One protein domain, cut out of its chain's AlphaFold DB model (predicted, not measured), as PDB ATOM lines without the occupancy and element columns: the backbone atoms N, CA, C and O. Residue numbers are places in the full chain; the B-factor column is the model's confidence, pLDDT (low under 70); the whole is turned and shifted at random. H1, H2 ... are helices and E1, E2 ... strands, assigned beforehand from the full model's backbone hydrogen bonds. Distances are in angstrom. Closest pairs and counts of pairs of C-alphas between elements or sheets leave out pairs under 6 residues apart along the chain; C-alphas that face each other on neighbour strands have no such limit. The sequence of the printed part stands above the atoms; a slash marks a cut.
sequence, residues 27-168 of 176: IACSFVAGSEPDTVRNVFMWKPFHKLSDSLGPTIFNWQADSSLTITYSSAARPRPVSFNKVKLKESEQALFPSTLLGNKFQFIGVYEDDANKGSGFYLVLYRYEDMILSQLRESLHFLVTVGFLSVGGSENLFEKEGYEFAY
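What this domain is: This is residues 27 to 168 of the 176 residues of an uncharacterized protein of Filimonas sp. YR581 (UniProt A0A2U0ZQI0). A closed barrel of eight antiparallel strands makes the body, with the short strand E2 paired onto E1 outside the ring. The small helix H2 sits outside the barrel near E1 and E9, and the link between E5 and E6 swings wide and holds the other small helix, H1, off the barrel. The printed part has 142 residues, with nine named strands and two named helices in the order E1 E2 E3 E4 E5 H1 E6 E7 E8 E9 H2, and is mostly strand. It is compact, with a radius of gyration of the C-alphas of 14.3 A, and rounded, spanning 37 by 33 by 30 A.

How they stand to each other: Round the ring run E1, residues 27 to 33, E3, residues 58 to 64, E4, residues 68 to 75, E5, residues 78 to 86, E6, residues 106 to 114, E7, residues 122 to 129, E8, residues 132 to 139, and E9, residues 143 to 151, which closes it on E1. E3 E4 E5 and E6 E7 E8 E9 are meanders, each strand the antiparallel neighbour of the one before. Within hydrogen-bond range are N 29 and O 59 of E1 and E3, 3.0 A; N 62 and O 70 of E3 and E4, 2.8 A; N 71 and O 82 of E4 and E5, 2.9 A; N 85 and O 113 of E5 and E6, 3.0 A; N 109 and O 126 of E6 and E7, 2.9 A; N 125 and O 136 of E7 and E8, 2.9 A; N 135 and O 148 of E8 and E9, 2.8 A; and N 149 and O 31 of E9 and E1, 2.8 A. E2, residues 46 to 48, forms a hairpin with E1, with N 47 and O 32 2.8 A apart; beside E1, E3 and E2 lie on one side and E9 on the other. H2, residues 158 to 161, is on the barrel, outside it, at a height over the sheet of 9.0 A; it is over none of the strands, but only just, as 2 of its 4 C-alphas fall on E1. H1, residues 91 to 94, is not on the barrel. Both helices are too short for an O i to N i+4 pair; the one O i to N i+3 pair is within range in H1 but not in H2.

Where its parts are: E1 begins at C-alpha 27 (11.531, -0.553, -21.932), and H2 ends at C-alpha 161 (16.640, -20.850, -22.862). From first to last C-alpha, E5 is 25.1 A long, E9 24.5 A and E7 23.6 A.

The domain as a whole: The two C-alphas farthest apart, those of Val 40 and Ala 65, are 40.4 A apart. The printed part has no cut. The links E1 to E2 and H1 to E6 are long. The mean pLDDT of the printed part is 77.8, and residues 35 to 37, 52 to 68, 71 to 80 and 153 to 155 are under 70.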
ATOM      1  N   ILE A  27      11.384   0.910 -21.903       75.50
ATOM      2  CA  ILE A  27      11.531  -0.553 -21.932       75.50
ATOM      3  C   ILE A  27      10.892  -1.120 -20.664       75.50
ATOM      4  O   ILE A  27      11.254  -0.718 -19.556       75.50
ATOM      5  N   ALA A  28       9.930  -2.028 -20.831       76.69
ATOM      6  CA  ALA A  28       9.225  -2.677 -19.729       76.69
ATOM      7  C   ALA A  28       9.902  -3.994 -19.325       76.69
ATOM      8  O   ALA A  28      10.573  -4.641 -20.132       76.69
ATOM      9  N   CYS A  29       9.730  -4.382 -18.060       79.75
ATOM     10  CA  CYS A  29      10.241  -5.649 -17.559       79.75
ATOM     11  C   CYS A  29       9.374  -6.819 -18.037       79.75
ATOM     12  O   CYS A  29       8.165  -6.843 -17.809       79.75
ATOM     13  N   SER A  30      10.012  -7.787 -18.693       81.88
ATOM     14  CA  SER A  30       9.363  -8.972 -19.260       81.88
ATOM     15  C   SER A  30       9.472 -10.166 -18.304       81.88
ATOM     16  O   SER A  30       8.489 -10.868 -18.061       81.88
ATOM     17  N   PHE A  31      10.655 -10.371 -17.712       82.81
ATOM     18  CA  PHE A  31      10.952 -11.488 -16.809       82.81
ATOM     19  C   PHE A  31      11.772 -11.025 -15.609       82.81
ATOM     20  O   PHE A  31      12.563 -10.091 -15.713       82.81
ATOM     21  N   VAL A  32      11.622 -11.712 -14.482       81.88
ATOM     22  CA  VAL A  32      12.402 -11.479 -13.262       81.88
ATOM     23  C   VAL A  32      12.851 -12.807 -12.675       81.88
ATOM     24  O   VAL A  32      12.116 -13.791 -12.717       81.88
ATOM     25  N   ALA A  33      14.040 -12.820 -12.087       80.62
ATOM     26  CA  ALA A  33      14.539 -13.884 -11.238       80.62
ATOM     27  C   ALA A  33      14.830 -13.299  -9.845       80.62
ATOM     28  O   ALA A  33      15.640 -12.379  -9.723       80.62
ATOM     29  N   GLY A  34      14.143 -13.748  -8.783       70.62
ATOM     30  CA  GLY A  34      14.382 -13.167  -7.449       70.62
ATOM     31  C   GLY A  34      13.390 -13.452  -6.323       70.62
ATOM     32  O   GLY A  34      13.792 -13.402  -5.168       70.62
ATOM     33  N   SER A  35      12.119 -13.760  -6.605       59.53
ATOM     34  CA  SER A  35      11.109 -13.826  -5.531       59.53
ATOM     35  C   SER A  35      11.309 -15.014  -4.582       59.53
ATOM     36  O   SER A  35      11.042 -14.901  -3.393       59.53
ATOM     37  N   GLU A  36      11.805 -16.139  -5.104       65.44
ATOM     38  CA  GLU A  36      12.160 -17.343  -4.353       65.44
ATOM     39  C   GLU A  36      13.299 -18.040  -5.099       65.44
ATOM     40  O   GLU A  36      13.078 -18.582  -6.189       65.44
ATOM     41  N   PRO A  37      14.534 -17.976  -4.595       64.69
ATOM     42  CA  PRO A  37      15.606 -18.746  -5.189       64.69
ATOM     43  C   PRO A  37      15.403 -20.254  -5.006       64.69
ATOM     44  O   PRO A  37      14.789 -20.690  -4.031       64.69
ATOM     45  N   ASP A  38      16.015 -21.052  -5.883       71.62
ATOM     46  CA  ASP A  38      16.262 -22.462  -5.583       71.62
ATOM     47  C   ASP A  38      17.294 -22.523  -4.447       71.62
ATOM     48  O   ASP A  38      18.483 -22.240  -4.633       71.62
ATOM     49  N   THR A  39      16.819 -22.856  -3.248       71.00
ATOM     50  CA  THR A  39      17.627 -22.906  -2.024       71.00
ATOM     51  C   THR A  39      18.634 -24.050  -2.017       71.00
ATOM     52  O   THR A  39      19.614 -23.980  -1.280       71.00
ATOM     53  N   VAL A  40      18.423 -25.086  -2.834       75.75
ATOM     54  CA  VAL A  40      19.349 -26.214  -2.973       75.75
ATOM     55  C   VAL A  40      20.524 -25.805  -3.856       75.75
ATOM     56  O   VAL A  40      21.673 -26.105  -3.538       75.75
ATOM     57  N   ARG A  41      20.247 -25.088  -4.949       72.50
ATOM     58  CA  ARG A  41      21.261 -24.691  -5.939       72.50
ATOM     59  C   ARG A  41      21.879 -23.318  -5.693       72.50
ATOM     60  O   ARG A  41      22.912 -23.006  -6.273       72.50
ATOM     61  N   ASN A  42      21.291 -22.510  -4.816       77.44
ATOM     62  CA  ASN A  42      21.651 -21.108  -4.609       77.44
ATOM     63  C   ASN A  42      21.577 -20.265  -5.901       77.44
ATOM     64  O   ASN A  42      22.427 -19.404  -6.145       77.44
ATOM     65  N   VAL A  43      20.537 -20.485  -6.714       80.69
ATOM     66  CA  VAL A  43      20.305 -19.751  -7.970       80.69
ATOM     67  C   VAL A  43      18.940 -19.074  -8.001       80.69
ATOM     68  O   VAL A  43      17.980 -19.537  -7.381       80.69
ATOM     69  N   PHE A  44      18.836 -17.967  -8.735       81.62
ATOM     70  CA  PHE A  44      17.545 -17.342  -8.999       81.62
ATOM     71  C   PHE A  44      16.773 -18.058 -10.108       81.62
ATOM     72  O   PHE A  44      17.318 -18.354 -11.168       81.62
ATOM     73  N   MET A  45      15.476 -18.256  -9.872       80.88
ATOM     74  CA  MET A  45      14.546 -18.848 -10.834       80.88
ATOM     75  C   MET A  45      13.837 -17.764 -11.644       80.88
ATOM     76  O   MET A  45      13.215 -16.872 -11.062       80.88
ATOM     77  N   TRP A  46      13.893 -17.864 -12.972       83.94
ATOM     78  CA  TRP A  46      13.200 -16.960 -13.889       83.94
ATOM     79  C   TRP A  46      11.683 -17.170 -13.869       83.94
ATOM     80  O   TRP A  46      11.193 -18.297 -13.898       83.94
ATOM     81  N   LYS A  47      10.928 -16.071 -13.834       81.62
ATOM     82  CA  LYS A  47       9.464 -16.054 -13.908       81.62
ATOM     83  C   LYS A  47       9.003 -14.858 -14.756       81.62
ATOM     84  O   LYS A  47       9.631 -13.796 -14.701       81.62
ATOM     85  N   PRO A  48       7.906 -14.977 -15.527       81.00
ATOM     86  CA  PRO A  48       7.310 -13.827 -16.204       81.00
ATOM     87  C   PRO A  48       6.898 -12.752 -15.193       81.00
ATOM     88  O   PRO A  48       6.255 -13.068 -14.191       81.00
ATOM     89  N   PHE A  49       7.224 -11.486 -15.468       77.56
ATOM     90  CA  PHE A  49       7.016 -10.387 -14.516       77.56
ATOM     91  C   PHE A  49       5.546 -10.240 -14.086       77.56
ATOM     92  O   PHE A  49       5.259 -10.070 -12.906       77.56
ATOM     93  N   HIS A  50       4.605 -10.414 -15.021       75.38
ATOM     94  CA  HIS A  50       3.158 -10.328 -14.769       75.38
ATOM     95  C   HIS A  50       2.598 -11.423 -13.841       75.38
ATOM     96  O   HIS A  50       1.436 -11.349 -13.454       75.38
ATOM     97  N   LYS A  51       3.385 -12.460 -13.518       71.94
ATOM     98  CA  LYS A  51       2.990 -13.542 -12.600       71.94
ATOM     99  C   LYS A  51       3.487 -13.326 -11.170       71.94
ATOM    100  O   LYS A  51       3.228 -14.169 -10.316       71.94
ATOM    101  N   LEU A  52       4.225 -12.247 -10.904       64.94
ATOM    102  CA  LEU A  52       4.679 -11.917  -9.558       64.94
ATOM    103  C   LEU A  52       3.567 -11.194  -8.789       64.94
ATOM    104  O   LEU A  52       3.037 -10.192  -9.262       64.94
ATOM    105  N   SER A  53       3.234 -11.687  -7.596       55.09
ATOM    106  CA  SER A  53       2.409 -10.957  -6.632       55.09
ATOM    107  C   SER A  53       3.211  -9.775  -6.086       55.09
ATOM    108  O   SER A  53       4.295  -9.988  -5.550       55.09
ATOM    109  N   ASP A  54       2.708  -8.555  -6.264       52.25
ATOM    110  CA  ASP A  54       3.175  -7.300  -5.661       52.25
ATOM    111  C   ASP A  54       4.673  -7.208  -5.286       52.25
ATOM    112  O   ASP A  54       5.083  -7.298  -4.133       52.25
ATOM    113  N   SER A  55       5.463  -6.844  -6.302       55.94
ATOM    114  CA  SER A  55       6.654  -5.975  -6.232       55.94
ATOM    115  C   SER A  55       7.937  -6.471  -5.550       55.94
ATOM    116  O   SER A  55       8.112  -6.305  -4.352       55.94
ATOM    117  N   LEU A  56       8.929  -6.855  -6.367       53.16
ATOM    118  CA  LEU A  56      10.368  -6.705  -6.081       53.16
ATOM    119  C   LEU A  56      11.156  -6.587  -7.402       53.16
ATOM    120  O   LEU A  56      11.901  -7.488  -7.779       53.16
ATOM    121  N   GLY A  57      10.973  -5.510  -8.170       54.66
ATOM    122  CA  GLY A  57      11.790  -5.331  -9.372       54.66
ATOM    123  C   GLY A  57      11.560  -4.022 -10.119       54.66
ATOM    124  O   GLY A  57      10.465  -3.456 -10.063       54.66
ATOM    125  N   PRO A  58      12.584  -3.523 -10.828       60.50
ATOM    126  CA  PRO A  58      12.435  -2.346 -11.664       60.50
ATOM    127  C   PRO A  58      11.476  -2.665 -12.817       60.50
ATOM    128  O   PRO A  58      11.608  -3.680 -13.495       60.50
ATOM    129  N   THR A  59      10.469  -1.819 -13.016       66.75
ATOM    130  CA  THR A  59       9.322  -2.150 -13.877       66.75
ATOM    131  C   THR A  59       9.432  -1.506 -15.247       66.75
ATOM    132  O   THR A  59       9.053  -2.108 -16.250       66.75
ATOM    133  N   ILE A  60       9.972  -0.287 -15.295       63.34
ATOM    134  CA  ILE A  60      10.179   0.465 -16.531       63.34
ATOM    135  C   ILE A  60      11.507   1.211 -16.446       63.34
ATOM    136  O   ILE A  60      11.782   1.880 -15.448       63.34
ATOM    137  N   PHE A  61      12.303   1.138 -17.512       63.28
ATOM    138  CA  PHE A  61      13.530   1.914 -17.668       63.28
ATOM    139  C   PHE A  61      13.308   3.027 -18.688       63.28
ATOM    140  O   PHE A  61      12.981   2.766 -19.847       63.28
ATOM    141  N   ASN A  62      13.533   4.265 -18.251       62.56
ATOM    142  CA  ASN A  62      13.589   5.449 -19.097       62.56
ATOM    143  C   ASN A  62      15.046   5.909 -19.180       62.56
ATOM    144  O   ASN A  62      15.567   6.577 -18.285       62.56
ATOM    145  N   TRP A  63      15.714   5.519 -20.263       62.09
ATOM    146  CA  TRP A  63      17.128   5.817 -20.470       62.09
ATOM    147  C   TRP A  63      17.329   7.245 -20.983       62.09
ATOM    148  O   TRP A  63      16.794   7.605 -22.034       62.09
ATOM    149  N   GLN A  64      18.131   8.049 -20.279       56.31
ATOM    150  CA  GLN A  64      18.507   9.398 -20.707       56.31
ATOM    151  C   GLN A  64      20.029   9.572 -20.672       56.31
ATOM    152  O   GLN A  64      20.589  10.022 -19.679       56.31
ATOM    153  N   ALA A  65      20.680   9.289 -21.807       52.78
ATOM    154  CA  ALA A  65      22.137   9.348 -21.983       52.78
ATOM    155  C   ALA A  65      22.932   8.342 -21.120       52.78
ATOM    156  O   ALA A  65      22.415   7.735 -20.191       52.78
ATOM    157  N   ASP A  66      24.207   8.122 -21.451       58.72
ATOM    158  CA  ASP A  66      25.059   7.122 -20.777       58.72
ATOM    159  C   ASP A  66      25.431   7.495 -19.327       58.72
ATOM    160  O   ASP A  66      26.009   6.680 -18.603       58.72
ATOM    161  N   SER A  67      25.104   8.719 -18.902       59.19
ATOM    162  CA  SER A  67      25.426   9.283 -17.587       59.19
ATOM    163  C   SER A  67      24.308   9.153 -16.551       59.19
ATOM    164  O   SER A  67      24.612   9.056 -15.364       59.19
ATOM    165  N   SER A  68      23.039   9.152 -16.972       64.19
ATOM    166  CA  SER A  68      21.881   9.221 -16.072       64.19
ATOM    167  C   SER A  68      20.761   8.294 -16.518       64.19
ATOM    168  O   SER A  68      20.469   8.150 -17.703       64.19
ATOM    169  N   LEU A  69      20.098   7.663 -15.558       72.38
ATOM    170  CA  LEU A  69      19.038   6.709 -15.836       72.38
ATOM    171  C   LEU A  69      17.874   6.945 -14.884       72.38
ATOM    172  O   LEU A  69      18.069   7.039 -13.678       72.38
ATOM    173  N   THR A  70      16.653   7.004 -15.407       71.44
ATOM    174  CA  THR A  70      15.453   7.036 -14.567       71.44
ATOM    175  C   THR A  70      14.756   5.692 -14.654       71.44
ATOM    176  O   THR A  70      14.435   5.209 -15.740       71.44
ATOM    177  N   ILE A  71      14.491   5.087 -13.504       68.81
ATOM    178  CA  ILE A  71      13.820   3.796 -13.406       68.81
ATOM    179  C   ILE A  71      12.559   3.990 -12.598       68.81
ATOM    180  O   ILE A  71      12.569   4.579 -11.524       68.81
ATOM    181  N   THR A  72      11.452   3.484 -13.117       67.81
ATOM    182  CA  THR A  72      10.208   3.441 -12.360       67.81
ATOM    183  C   THR A  72      10.104   2.083 -11.689       67.81
ATOM    184  O   THR A  72       9.987   1.055 -12.362       67.81
ATOM    185  N   TYR A  73      10.144   2.084 -10.358       63.06
ATOM    186  CA  TYR A  73       9.787   0.916  -9.565       63.06
ATOM    187  C   TYR A  73       8.272   0.894  -9.394       63.06
ATOM    188  O   TYR A  73       7.681   1.856  -8.896       63.06
ATOM    189  N   SER A  74       7.632  -0.202  -9.794       55.00
ATOM    190  CA  SER A  74       6.246  -0.470  -9.427       55.00
ATOM    191  C   SER A  74       6.218  -1.047  -8.017       55.00
ATOM    192  O   SER A  74       6.303  -2.256  -7.823       55.00
ATOM    193  N   SER A  75       6.119  -0.172  -7.021       48.16
ATOM    194  CA  SER A  75       5.524  -0.536  -5.734       48.16
ATOM    195  C   SER A  75       4.004  -0.589  -5.917       48.16
ATOM    196  O   SER A  75       3.447   0.304  -6.559       48.16
ATOM    197  N   ALA A  76       3.349  -1.605  -5.342       45.66
ATOM    198  CA  ALA A  76       1.926  -1.938  -5.511       45.66
ATOM    199  C   ALA A  76       0.920  -0.783  -5.292       45.66
ATOM    200  O   ALA A  76      -0.232  -0.888  -5.700       45.66
ATOM    201  N   ALA A  77       1.331   0.340  -4.692       46.59
ATOM    202  CA  ALA A  77       0.444   1.476  -4.449       46.59
ATOM    203  C   ALA A  77       0.612   2.647  -5.434       46.59
ATOM    204  O   ALA A  77      -0.392   3.267  -5.777       46.59
ATOM    205  N   ARG A  78       1.835   2.989  -5.878       51.22
ATOM    206  CA  ARG A  78       2.106   4.059  -6.867       51.22
ATOM    207  C   ARG A  78       3.485   3.871  -7.512       51.22
ATOM    208  O   ARG A  78       4.467   3.798  -6.770       51.22
ATOM    209  N   PRO A  79       3.603   3.905  -8.853       62.38
ATOM    210  CA  PRO A  79       4.902   4.002  -9.503       62.38
ATOM    211  C   PRO A  79       5.574   5.312  -9.082       62.38
ATOM    212  O   PRO A  79       5.020   6.395  -9.287       62.38
ATOM    213  N   ARG A  80       6.757   5.227  -8.472       64.69
ATOM    214  CA  ARG A  80       7.599   6.400  -8.214       64.69
ATOM    215  C   ARG A  80       8.802   6.337  -9.151       64.69
ATOM    216  O   ARG A  80       9.486   5.309  -9.165       64.69
ATOM    217  N   PRO A  81       9.056   7.382  -9.956       74.12
ATOM    218  CA  PRO A  81      10.310   7.469 -10.679       74.12
ATOM    219  C   PRO A  81      11.439   7.618  -9.657       74.12
ATOM    220  O   PRO A  81      11.375   8.468  -8.770       74.12
ATOM    221  N   VAL A  82      12.451   6.774  -9.785       76.06
ATOM    222  CA  VAL A  82      13.689   6.831  -9.016       76.06
ATOM    223  C   VAL A  82      14.805   7.155 -10.003       76.06
ATOM    224  O   VAL A  82      14.938   6.515 -11.052       76.06
ATOM    225  N   SER A  83      15.563   8.202  -9.701       81.00
ATOM    226  CA  SER A  83      16.704   8.614 -10.512       81.00
ATOM    227  C   SER A  83      17.952   7.896 -10.035       81.00
ATOM    228  O   SER A  83      18.203   7.808  -8.837       81.00
ATOM    229  N   PHE A  84      18.729   7.404 -10.989       81.31
ATOM    230  CA  PHE A  84      20.003   6.767 -10.738       81.31
ATOM    231  C   PHE A  84      21.114   7.479 -11.493       81.31
ATOM    232  O   PHE A  84      20.978   7.809 -12.678       81.31
ATOM    233  N   ASN A  85      22.257   7.606 -10.830       84.69
ATOM    234  CA  ASN A  85      23.482   8.097 -11.441       84.69
ATOM    235  C   ASN A  85      24.517   6.987 -11.578       84.69
ATOM    236  O   ASN A  85      24.631   6.099 -10.731       84.69
ATOM    237  N   LYS A  86      25.292   7.056 -12.664       88.19
ATOM    238  CA  LYS A  86      26.374   6.107 -12.917       88.19
ATOM    239  C   LYS A  86      27.480   6.275 -11.873       88.19
ATOM    240  O   LYS A  86      28.010   7.369 -11.682       88.19
ATOM    241  N   VAL A  87      27.861   5.173 -11.239       89.38
ATOM    242  CA  VAL A  87      28.937   5.113 -10.250       89.38
ATOM    243  C   VAL A  87      30.273   4.944 -10.965       89.38
ATOM    244  O   VAL A  87      30.435   4.078 -11.830       89.38
ATOM    245  N   LYS A  88      31.264   5.758 -10.587       90.50
ATOM    246  CA  LYS A  88      32.650   5.558 -11.016       90.50
ATOM    247  C   LYS A  88      33.289   4.479 -10.143       90.50
ATOM    248  O   LYS A  88      33.648   4.744  -9.001       90.50
ATOM    249  N   LEU A  89      33.442   3.287 -10.706       89.06
ATOM    250  CA  LEU A  89      34.061   2.151 -10.029       89.06
ATOM    251  C   LEU A  89      35.590   2.249 -10.019       89.06
ATOM    252  O   LEU A  89      36.201   2.637 -11.022       89.06
ATOM    253  N   LYS A  90      36.202   1.811  -8.919       91.12
ATOM    254  CA  LYS A  90      37.635   1.491  -8.830       91.12
ATOM    255  C   LYS A  90      37.944   0.225  -9.628       91.12
ATOM    256  O   LYS A  90      37.070  -0.606  -9.844       91.12
ATOM    257  N   GLU A  91      39.203   0.030 -10.007       88.25
ATOM    258  CA  GLU A  91      39.644  -1.159 -10.756       88.25
ATOM    259  C   GLU A  91      39.301  -2.477 -10.034       88.25
ATOM    260  O   GLU A  91      38.758  -3.400 -10.639       88.25
ATOM    261  N   SER A  92      39.491  -2.522  -8.711       87.12
ATOM    262  CA  SER A  92      39.119  -3.670  -7.874       87.12
ATOM    263  C   SER A  92      37.618  -3.980  -7.884       87.12
ATOM    264  O   SER A  92      37.223  -5.128  -7.709       87.12
ATOM    265  N   GLU A  93      36.773  -2.965  -8.070       88.88
ATOM    266  CA  GLU A  93      35.315  -3.108  -8.139       88.88
ATOM    267  C   GLU A  93      34.868  -3.477  -9.557       88.88
ATOM    268  O   GLU A  93      33.943  -4.266  -9.721       88.88
ATOM    269  N   GLN A  94      35.545  -2.957 -10.587       88.56
ATOM    270  CA  GLN A  94      35.286  -3.313 -11.985       88.56
ATOM    271  C   GLN A  94      35.517  -4.804 -12.235       88.56
ATOM    272  O   GLN A  94      34.721  -5.426 -12.929       88.56
ATOM    273  N   ALA A  95      36.535  -5.398 -11.605       87.19
ATOM    274  CA  ALA A  95      36.829  -6.828 -11.712       87.19
ATOM    275  C   ALA A  95      35.689  -7.750 -11.220       87.19
ATOM    276  O   ALA A  95      35.684  -8.938 -11.535       87.19
ATOM    277  N   LEU A  96      34.714  -7.226 -10.465       86.56
ATOM    278  CA  LEU A  96      33.539  -7.981 -10.012       86.56
ATOM    279  C   LEU A  96      32.492  -8.182 -11.115       86.56
ATOM    280  O   LEU A  96      31.595  -9.016 -10.961       86.56
ATOM    281  N   PHE A  97      32.576  -7.407 -12.196       89.75
ATOM    282  CA  PHE A  97      31.593  -7.396 -13.268       89.75
ATOM    283  C   PHE A  97      32.263  -7.833 -14.568       89.75
ATOM    284  O   PHE A  97      33.178  -7.156 -15.038       89.75
ATOM    285  N   PRO A  98      31.841  -8.956 -15.173       90.31
ATOM    286  CA  PRO A  98      32.357  -9.319 -16.479       90.31
ATOM    287  C   PRO A  98      32.012  -8.223 -17.490       90.31
ATOM    288  O   PRO A  98      30.943  -7.621 -17.431       90.31
ATOM    289  N   SER A  99      32.901  -7.971 -18.450       91.00
ATOM    290  CA  SER A  99      32.632  -7.007 -19.523       91.00
ATOM    291  C   SER A  99      31.465  -7.447 -20.409       91.00
ATOM    292  O   SER A  99      30.789  -6.601 -20.997       91.00
ATOM    293  N   THR A 100      31.202  -8.757 -20.482       92.44
ATOM    294  CA  THR A 100      30.127  -9.334 -21.283       92.44
ATOM    295  C   THR A 100      29.424 -10.520 -20.616       92.44
ATOM    296  O   THR A 100      29.960 -11.165 -19.718       92.44
ATOM    297  N   LEU A 101      28.213 -10.834 -21.082       89.56
ATOM    298  CA  LEU A 101      27.420 -12.003 -20.689       89.56
ATOM    299  C   LEU A 101      26.811 -12.703 -21.914       89.56
ATOM    300  O   LEU A 101      26.692 -12.110 -22.991       89.56
ATOM    301  N   LEU A 102      26.388 -13.960 -21.723       88.44
ATOM    302  CA  LEU A 102      25.646 -14.759 -22.707       88.44
ATOM    303  C   LEU A 102      26.358 -14.859 -24.071       88.44
ATOM    304  O   LEU A 102      25.803 -14.493 -25.107       88.44
ATOM    305  N   GLY A 103      27.624 -15.290 -24.064       85.19
ATOM    306  CA  GLY A 103      28.418 -15.430 -25.290       85.19
ATOM    307  C   GLY A 103      28.685 -14.098 -25.996       85.19
ATOM    308  O   GLY A 103      28.556 -14.007 -27.211       85.19
ATOM    309  N   ASN A 104      29.029 -13.053 -25.235       86.81
ATOM    310  CA  ASN A 104      29.290 -11.689 -25.719       86.81
ATOM    311  C   ASN A 104      28.078 -10.903 -26.252       86.81
ATOM    312  O   ASN A 104      28.257  -9.772 -26.711       86.81
ATOM    313  N   LYS A 105      26.854 -11.443 -26.152       88.94
ATOM    314  CA  LYS A 105      25.628 -10.736 -26.565       88.94
ATOM    315  C   LYS A 105      25.392  -9.490 -25.713       88.94
ATOM    316  O   LYS A 105      25.185  -8.401 -26.239       88.94
ATOM    317  N   PHE A 106      25.448  -9.648 -24.393       90.75
ATOM    318  CA  PHE A 106      25.191  -8.567 -23.450       90.75
ATOM    319  C   PHE A 106      26.494  -7.881 -23.065       90.75
ATOM    320  O   PHE A 106      27.407  -8.535 -22.577       90.75
ATOM    321  N   GLN A 107      26.561  -6.567 -23.256       92.00
ATOM    322  CA  GLN A 107      27.717  -5.734 -22.930       92.00
ATOM    323  C   GLN A 107      27.466  -4.985 -21.625       92.00
ATOM    324  O   GLN A 107      26.379  -4.436 -21.425       92.00
ATOM    325  N   PHE A 108      28.459  -4.957 -20.741       91.69
ATOM    326  CA  PHE A 108      28.389  -4.215 -19.490       91.69
ATOM    327  C   PHE A 108      28.239  -2.714 -19.759       91.69
ATOM    328  O   PHE A 108      29.031  -2.119 -20.488       91.69
ATOM    329  N   ILE A 109      27.220  -2.094 -19.161       88.81
ATOM    330  CA  ILE A 109      26.968  -0.657 -19.321       88.81
ATOM    331  C   ILE A 109      27.528   0.127 -18.139       88.81
ATOM    332  O   ILE A 109      28.123   1.198 -18.308       88.81
ATOM    333  N   GLY A 110      27.309  -0.382 -16.927       90.06
ATOM    334  CA  GLY A 110      27.723   0.296 -15.711       90.06
ATOM    335  C   GLY A 110      26.980  -0.145 -14.461       90.06
ATOM    336  O   GLY A 110      26.025  -0.926 -14.503       90.06
ATOM    337  N   VAL A 111      27.441   0.428 -13.354       91.50
ATOM    338  CA  VAL A 111      26.790   0.380 -12.048       91.50
ATOM    339  C   VAL A 111      26.146   1.729 -11.783       91.50
ATOM    340  O   VAL A 111      26.722   2.770 -12.101       91.50
ATOM    341  N   TYR A 112      24.954   1.697 -11.214       88.94
ATOM    342  CA  TYR A 112      24.107   2.850 -10.978       88.94
ATOM    343  C   TYR A 112      23.600   2.820  -9.537       88.94
ATOM    344  O   TYR A 112      23.259   1.754  -9.031       88.94
ATOM    345  N   GLU A 113      23.555   3.974  -8.884       87.56
ATOM    346  CA  GLU A 113      23.086   4.124  -7.501       87.56
ATOM    347  C   GLU A 113      21.924   5.118  -7.449       87.56
ATOM    348  O   GLU A 113      21.894   6.072  -8.232       87.56
ATOM    349  N   ASP A 114      20.965   4.862  -6.558       83.12
ATOM    350  CA  ASP A 114      19.813   5.734  -6.324       83.12
ATOM    351  C   ASP A 114      20.272   7.092  -5.786       83.12
ATOM    352  O   ASP A 114      20.937   7.185  -4.754       83.12
ATOM    353  N   ASP A 115      19.867   8.158  -6.469       82.06
ATOM    354  CA  ASP A 115      20.218   9.521  -6.107       82.06
ATOM    355  C   ASP A 115      19.679   9.974  -4.762       82.06
ATOM    356  O   ASP A 115      20.362  10.714  -4.050       82.06
ATOM    357  N   ALA A 116      18.468   9.545  -4.417       80.31
ATOM    358  CA  ALA A 116      17.833   9.916  -3.162       80.31
ATOM    359  C   ALA A 116      18.445   9.167  -1.970       80.31
ATOM    360  O   ALA A 116      18.369   9.649  -0.843       80.31
ATOM    361  N   ASN A 117      19.064   8.013  -2.224       77.12
ATOM    362  CA  ASN A 117      19.579   7.102  -1.206       77.12
ATOM    363  C   ASN A 117      21.066   6.778  -1.424       77.12
ATOM    364  O   ASN A 117      21.504   5.659  -1.144       77.12
ATOM    365  N   LYS A 118      21.860   7.735  -1.921       82.12
ATOM    366  CA  LYS A 118      23.310   7.549  -2.097       82.12
ATOM    367  C   LYS A 118      23.969   7.126  -0.786       82.12
ATOM    368  O   LYS A 118      23.725   7.721   0.261       82.12
ATOM    369  N   GLY A 119      24.813   6.103  -0.849       82.06
ATOM    370  CA  GLY A 119      25.460   5.492   0.309       82.06
ATOM    371  C   GLY A 119      24.609   4.447   1.038       82.06
ATOM    372  O   GLY A 119      25.116   3.815   1.960       82.06
ATOM    373  N   SER A 120      23.356   4.208   0.625       80.50
ATOM    374  CA  SER A 120      22.516   3.132   1.185       80.50
ATOM    375  C   SER A 120      23.025   1.731   0.845       80.50
ATOM    376  O   SER A 120      22.609   0.754   1.462       80.50
ATOM    377  N   GLY A 121      23.918   1.629  -0.143       82.31
ATOM    378  CA  GLY A 121      24.466   0.363  -0.600       82.31
ATOM    379  C   GLY A 121      23.583  -0.363  -1.613       82.31
ATOM    380  O   GLY A 121      23.905  -1.495  -1.946       82.31
ATOM    381  N   PHE A 122      22.518   0.242  -2.142       82.81
ATOM    382  CA  PHE A 122      21.714  -0.372  -3.203       82.81
ATOM    383  C   PHE A 122      22.191   0.047  -4.592       82.81
ATOM    384  O   PHE A 122      22.208   1.229  -4.936       82.81
ATOM    385  N   TYR A 123      22.536  -0.943  -5.414       86.69
ATOM    386  CA  TYR A 123      23.106  -0.735  -6.739       86.69
ATOM    387  C   TYR A 123      22.336  -1.484  -7.818       86.69
ATOM    388  O   TYR A 123      21.901  -2.622  -7.635       86.69
ATOM    389  N   LEU A 124      22.256  -0.870  -8.992       87.69
ATOM    390  CA  LEU A 124      21.822  -1.510 -10.219       87.69
ATOM    391  C   LEU A 124      23.004  -1.717 -11.150       87.69
ATOM    392  O   LEU A 124      23.675  -0.769 -11.550       87.69
ATOM    393  N   VAL A 125      23.229  -2.965 -11.533       90.50
ATOM    394  CA  VAL A 125      24.254  -3.352 -12.503       90.50
ATOM    395  C   VAL A 125      23.558  -3.696 -13.808       90.50
ATOM    396  O   VAL A 125      22.673  -4.554 -13.824       90.50
ATOM    397  N   LEU A 126      23.922  -3.014 -14.891       90.31
ATOM    398  CA  LEU A 126      23.199  -3.110 -16.157       90.31
ATOM    399  C   LEU A 126      24.072  -3.651 -17.282       90.31
ATOM    400  O   LEU A 126      25.226  -3.249 -17.443       90.31
ATOM    401  N   TYR A 127      23.463  -4.504 -18.101       91.19
ATOM    402  CA  TYR A 127      24.014  -4.996 -19.356       91.19
ATOM    403  C   TYR A 127      23.017  -4.770 -20.490       91.19
ATOM    404  O   TYR A 127      21.805  -4.855 -20.277       91.19
ATOM    405  N   ARG A 128      23.515  -4.518 -21.703       87.38
ATOM    406  CA  ARG A 128      22.684  -4.250 -22.883       87.38
ATOM    407  C   ARG A 128      22.998  -5.175 -24.041       87.38
ATOM    408  O   ARG A 128      24.163  -5.427 -24.331       87.38
ATOM    409  N   TYR A 129      21.948  -5.574 -24.743       86.56
ATOM    410  CA  TYR A 129      22.013  -6.181 -26.064       86.56
ATOM    411  C   TYR A 129      20.855  -5.619 -26.896       86.56
ATOM    412  O   TYR A 129      19.698  -5.823 -26.546       86.56
ATOM    413  N   GLU A 130      21.147  -4.857 -27.953       84.44
ATOM    414  CA  GLU A 130      20.126  -4.204 -28.794       84.44
ATOM    415  C   GLU A 130      19.117  -3.355 -27.973       84.44
ATOM    416  O   GLU A 130      19.516  -2.410 -27.277       84.44
ATOM    417  N   ASP A 131      17.822  -3.680 -28.060       80.38
ATOM    418  CA  ASP A 131      16.708  -3.072 -27.313       80.38
ATOM    419  C   ASP A 131      16.345  -3.882 -26.040       80.38
ATOM    420  O   ASP A 131      15.248  -3.746 -25.493       80.38
ATOM    421  N   MET A 132      17.264  -4.729 -25.555       84.06
ATOM    422  CA  MET A 132      17.130  -5.517 -24.326       84.06
ATOM    423  C   MET A 132      18.112  -5.053 -23.248       84.06
ATOM    424  O   MET A 132      19.278  -4.749 -23.520       84.06
ATOM    425  N   ILE A 133      17.646  -5.060 -21.999       86.38
ATOM    426  CA  ILE A 133      18.443  -4.756 -20.812       86.38
ATOM    427  C   ILE A 133      18.340  -5.918 -19.833       86.38
ATOM    428  O   ILE A 133      17.247  -6.352 -19.470       86.38
ATOM    429  N   LEU A 134      19.493  -6.385 -19.368       88.12
ATOM    430  CA  LEU A 134      19.587  -7.189 -18.161       88.12
ATOM    431  C   LEU A 134      19.952  -6.258 -17.007       88.12
ATOM    432  O   LEU A 134      20.983  -5.587 -17.039       88.12
ATOM    433  N   SER A 135      19.108  -6.236 -15.988       88.25
ATOM    434  CA  SER A 135      19.312  -5.486 -14.762       88.25
ATOM    435  C   SER A 135      19.558  -6.435 -13.605       88.25
ATOM    436  O   SER A 135      18.843  -7.415 -13.438       88.25
ATOM    437  N   GLN A 136      20.558  -6.143 -12.787       88.62
ATOM    438  CA  GLN A 136      20.833  -6.849 -11.545       88.62
ATOM    439  C   GLN A 136      20.721  -5.855 -10.393       88.62
ATOM    440  O   GLN A 136      21.520  -4.921 -10.316       88.62
ATOM    441  N   LEU A 137      19.755  -6.057  -9.499       85.12
ATOM    442  CA  LEU A 137      19.667  -5.320  -8.243       85.12
ATOM    443  C   LEU A 137      20.548  -5.995  -7.204       85.12
ATOM    444  O   LEU A 137      20.430  -7.200  -6.963       85.12
ATOM    445  N   ARG A 138      21.419  -5.206  -6.584       86.06
ATOM    446  CA  ARG A 138      22.353  -5.668  -5.571       86.06
ATOM    447  C   ARG A 138      22.282  -4.813  -4.313       86.06
ATOM    448  O   ARG A 138      22.172  -3.593  -4.396       86.06
ATOM    449  N   GLU A 139      22.381  -5.472  -3.170       82.38
ATOM    450  CA  GLU A 139      22.619  -4.870  -1.862       82.38
ATOM    451  C   GLU A 139      24.115  -5.052  -1.574       82.38
ATOM    452  O   GLU A 139      24.599  -6.165  -1.414       82.38
ATOM    453  N   SER A 140      24.894  -3.976  -1.605       85.38
ATOM    454  CA  SER A 140      26.338  -3.932  -1.900       85.38
ATOM    455  C   SER A 140      26.701  -4.438  -3.305       85.38
ATOM    456  O   SER A 140      25.925  -5.113  -3.969       85.38
ATOM    457  N   LEU A 141      27.926  -4.184  -3.779       84.19
ATOM    458  CA  LEU A 141      28.381  -4.731  -5.068       84.19
ATOM    459  C   LEU A 141      28.504  -6.269  -5.065       84.19
ATOM    460  O   LEU A 141      28.572  -6.884  -6.132       84.19
ATOM    461  N   HIS A 142      28.490  -6.912  -3.894       81.75
ATOM    462  CA  HIS A 142      28.742  -8.346  -3.744       81.75
ATOM    463  C   HIS A 142      27.487  -9.208  -3.626       81.75
ATOM    464  O   HIS A 142      27.555 -10.397  -3.952       81.75
ATOM    465  N   PHE A 143      26.365  -8.652  -3.166       82.56
ATOM    466  CA  PHE A 143      25.173  -9.438  -2.869       82.56
ATOM    467  C   PHE A 143      24.038  -9.126  -3.845       82.56
ATOM    468  O   PHE A 143      23.436  -8.058  -3.847       82.56
ATOM    469  N   LEU A 144      23.786 -10.093  -4.728       85.19
ATOM    470  CA  LEU A 144      22.725 -10.043  -5.725       85.19
ATOM    471  C   LEU A 144      21.374 -10.383  -5.086       85.19
ATOM    472  O   LEU A 144      21.236 -11.449  -4.487       85.19
ATOM    473  N   VAL A 145      20.401  -9.488  -5.261       81.06
ATOM    474  CA  VAL A 145      19.050  -9.575  -4.685       81.06
ATOM    475  C   VAL A 145      18.036 -10.044  -5.724       81.06
ATOM    476  O   VAL A 145      17.216 -10.911  -5.443       81.06
ATOM    477  N   THR A 146      18.080  -9.484  -6.932       82.50
ATOM    478  CA  THR A 146      17.199  -9.900  -8.029       82.50
ATOM    479  C   THR A 146      17.794  -9.539  -9.384       82.50
ATOM    480  O   THR A 146      18.646  -8.654  -9.498       82.50
ATOM    481  N   VAL A 147      17.337 -10.230 -10.421       86.06
ATOM    482  CA  VAL A 147      17.674  -9.988 -11.817       86.06
ATOM    483  C   VAL A 147      16.392  -9.698 -12.588       86.06
ATOM    484  O   VAL A 147      15.452 -10.482 -12.547       86.06
ATOM    485  N   GLY A 148      16.345  -8.580 -13.300       85.94
ATOM    486  CA  GLY A 148      15.265  -8.217 -14.208       85.94
ATOM    487  C   GLY A 148      15.733  -8.281 -15.654       85.94
ATOM    488  O   GLY A 148      16.798  -7.772 -15.995       85.94
ATOM    489  N   PHE A 149      14.923  -8.873 -16.518       85.69
ATOM    490  CA  PHE A 149      15.111  -8.862 -17.959       85.69
ATOM    491  C   PHE A 149      14.033  -7.998 -18.602       85.69
ATOM    492  O   PHE A 149      12.831  -8.207 -18.400       85.69
ATOM    493  N   LEU A 150      14.472  -7.001 -19.358       83.06
ATOM    494  CA  LEU A 150      13.620  -5.987 -19.954       83.06
ATOM    495  C   LEU A 150      13.785  -6.002 -21.463       83.06
ATOM    496  O   LEU A 150      14.910  -5.954 -21.962       83.06
ATOM    497  N   SER A 151      12.671  -6.041 -22.185       80.69
ATOM    498  CA  SER A 151      12.679  -6.073 -23.643       80.69
ATOM    499  C   SER A 151      11.480  -5.340 -24.228       80.69
ATOM    500  O   SER A 151      10.384  -5.322 -23.665       80.69
ATOM    501  N   VAL A 152      11.685  -4.715 -25.385       70.62
ATOM    502  CA  VAL A 152      10.590  -4.115 -26.151       70.62
ATOM    503  C   VAL A 152       9.821  -5.237 -26.854       70.62
ATOM    504  O   VAL A 152      10.388  -5.952 -27.673       70.62
ATOM    505  N   GLY A 153       8.532  -5.393 -26.539       65.06
ATOM    506  CA  GLY A 153       7.650  -6.337 -27.238       65.06
ATOM    507  C   GLY A 153       7.541  -7.743 -26.634       65.06
ATOM    508  O   GLY A 153       7.032  -8.629 -27.310       65.06
ATOM    509  N   GLY A 154       7.970  -7.958 -25.380       60.19
ATOM    510  CA  GLY A 154       7.696  -9.210 -24.656       60.19
ATOM    511  C   GLY A 154       8.391 -10.440 -25.248       60.19
ATOM    512  O   GLY A 154       7.770 -11.485 -25.419       60.19
ATOM    513  N   SER A 155       9.672 -10.302 -25.592       62.94
ATOM    514  CA  SER A 155      10.499 -11.374 -26.160       62.94
ATOM    515  C   SER A 155      10.732 -12.541 -25.191       62.94
ATOM    516  O   SER A 155      10.752 -12.341 -23.982       62.94
ATOM    517  N   GLU A 156      11.011 -13.729 -25.737       76.25
ATOM    518  CA  GLU A 156      11.558 -14.898 -25.027       76.25
ATOM    519  C   GLU A 156      12.700 -14.502 -24.066       76.25
ATOM    520  O   GLU A 156      13.536 -13.648 -24.383       76.25
ATOM    521  N   ASN A 157      12.746 -15.127 -22.887       81.12
ATOM    522  CA  ASN A 157      13.853 -14.967 -21.954       81.12
ATOM    523  C   ASN A 157      15.077 -15.751 -22.447       81.12
ATOM    524  O   ASN A 157      15.171 -16.966 -22.270       81.12
ATOM    525  N   LEU A 158      16.036 -15.041 -23.043       84.75
ATOM    526  CA  LEU A 158      17.253 -15.648 -23.588       84.75
ATOM    527  C   LEU A 158      18.089 -16.367 -22.518       84.75
ATOM    528  O   LEU A 158      18.739 -17.358 -22.824       84.75
ATOM    529  N   PHE A 159      18.074 -15.888 -21.272       86.25
ATOM    530  CA  PHE A 159      18.862 -16.484 -20.193       86.25
ATOM    531  C   PHE A 159      18.283 -17.824 -19.735       86.25
ATOM    532  O   PHE A 159      19.042 -18.740 -19.445       86.25
ATOM    533  N   GLU A 160      16.960 -17.968 -19.716       81.62
ATOM    534  CA  GLU A 160      16.303 -19.235 -19.379       81.62
ATOM    535  C   GLU A 160      16.546 -20.301 -20.452       81.62
ATOM    536  O   GLU A 160      16.939 -21.419 -20.128       81.62
ATOM    537  N   LYS A 161      16.399 -19.939 -21.733       82.50
ATOM    538  CA  LYS A 161      16.640 -20.850 -22.862       82.50
ATOM    539  C   LYS A 161      18.066 -21.406 -22.878       82.50
ATOM    540  O   LYS A 161      18.276 -22.578 -23.166       82.50
ATOM    541  N   GLU A 162      19.035 -20.549 -22.579       82.00
ATOM    542  CA  GLU A 162      20.463 -20.882 -22.586       82.00
ATOM    543  C   GLU A 162      20.910 -21.537 -21.262       82.00
ATOM    544  O   GLU A 162      22.101 -21.763 -21.059       82.00
ATOM    545  N   GLY A 163      19.976 -21.820 -20.341       79.25
ATOM    546  CA  GLY A 163      20.272 -22.434 -19.042       79.25
ATOM    547  C   GLY A 163      21.163 -21.569 -18.149       79.25
ATOM    548  O   GLY A 163      21.897 -22.092 -17.314       79.25
ATOM    549  N   TYR A 164      21.153 -20.250 -18.345       82.38
ATOM    550  CA  TYR A 164      22.006 -19.334 -17.606       82.38
ATOM    551  C   TYR A 164      21.452 -19.097 -16.200       82.38
ATOM    552  O   TYR A 164      20.381 -18.507 -16.011       82.38
ATOM    553  N   GLU A 165      22.233 -19.505 -15.205       82.31
ATOM    554  CA  GLU A 165      21.892 -19.398 -13.792       82.31
ATOM    555  C   GLU A 165      22.596 -18.197 -13.142       82.31
ATOM    556  O   GLU A 165      23.803 -17.992 -13.285       82.31
ATOM    557  N   PHE A 166      21.842 -17.399 -12.382       83.38
ATOM    558  CA  PHE A 166      22.406 -16.334 -11.554       83.38
ATOM    559  C   PHE A 166      22.563 -16.836 -10.129       83.38
ATOM    560  O   PHE A 166      21.576 -16.982  -9.406       83.38
ATOM    561  N   ALA A 167      23.809 -17.067  -9.720       81.12
ATOM    562  CA  ALA A 167      24.118 -17.367  -8.333       81.12
ATOM    563  C   ALA A 167      23.757 -16.171  -7.438       81.12
ATOM    564  O   ALA A 167      24.090 -15.023  -7.751       81.12
ATOM    565  N   TYR A 168      23.124 -16.442  -6.301       75.81
ATOM    566  CA  TYR A 168      22.860 -15.439  -5.270       75.81
ATOM    567  C   TYR A 168      23.556 -15.813  -3.960       75.81
ATOM    568  O   TYR A 168      23.917 -16.967  -3.733       75.81
TER     569      TYR A 168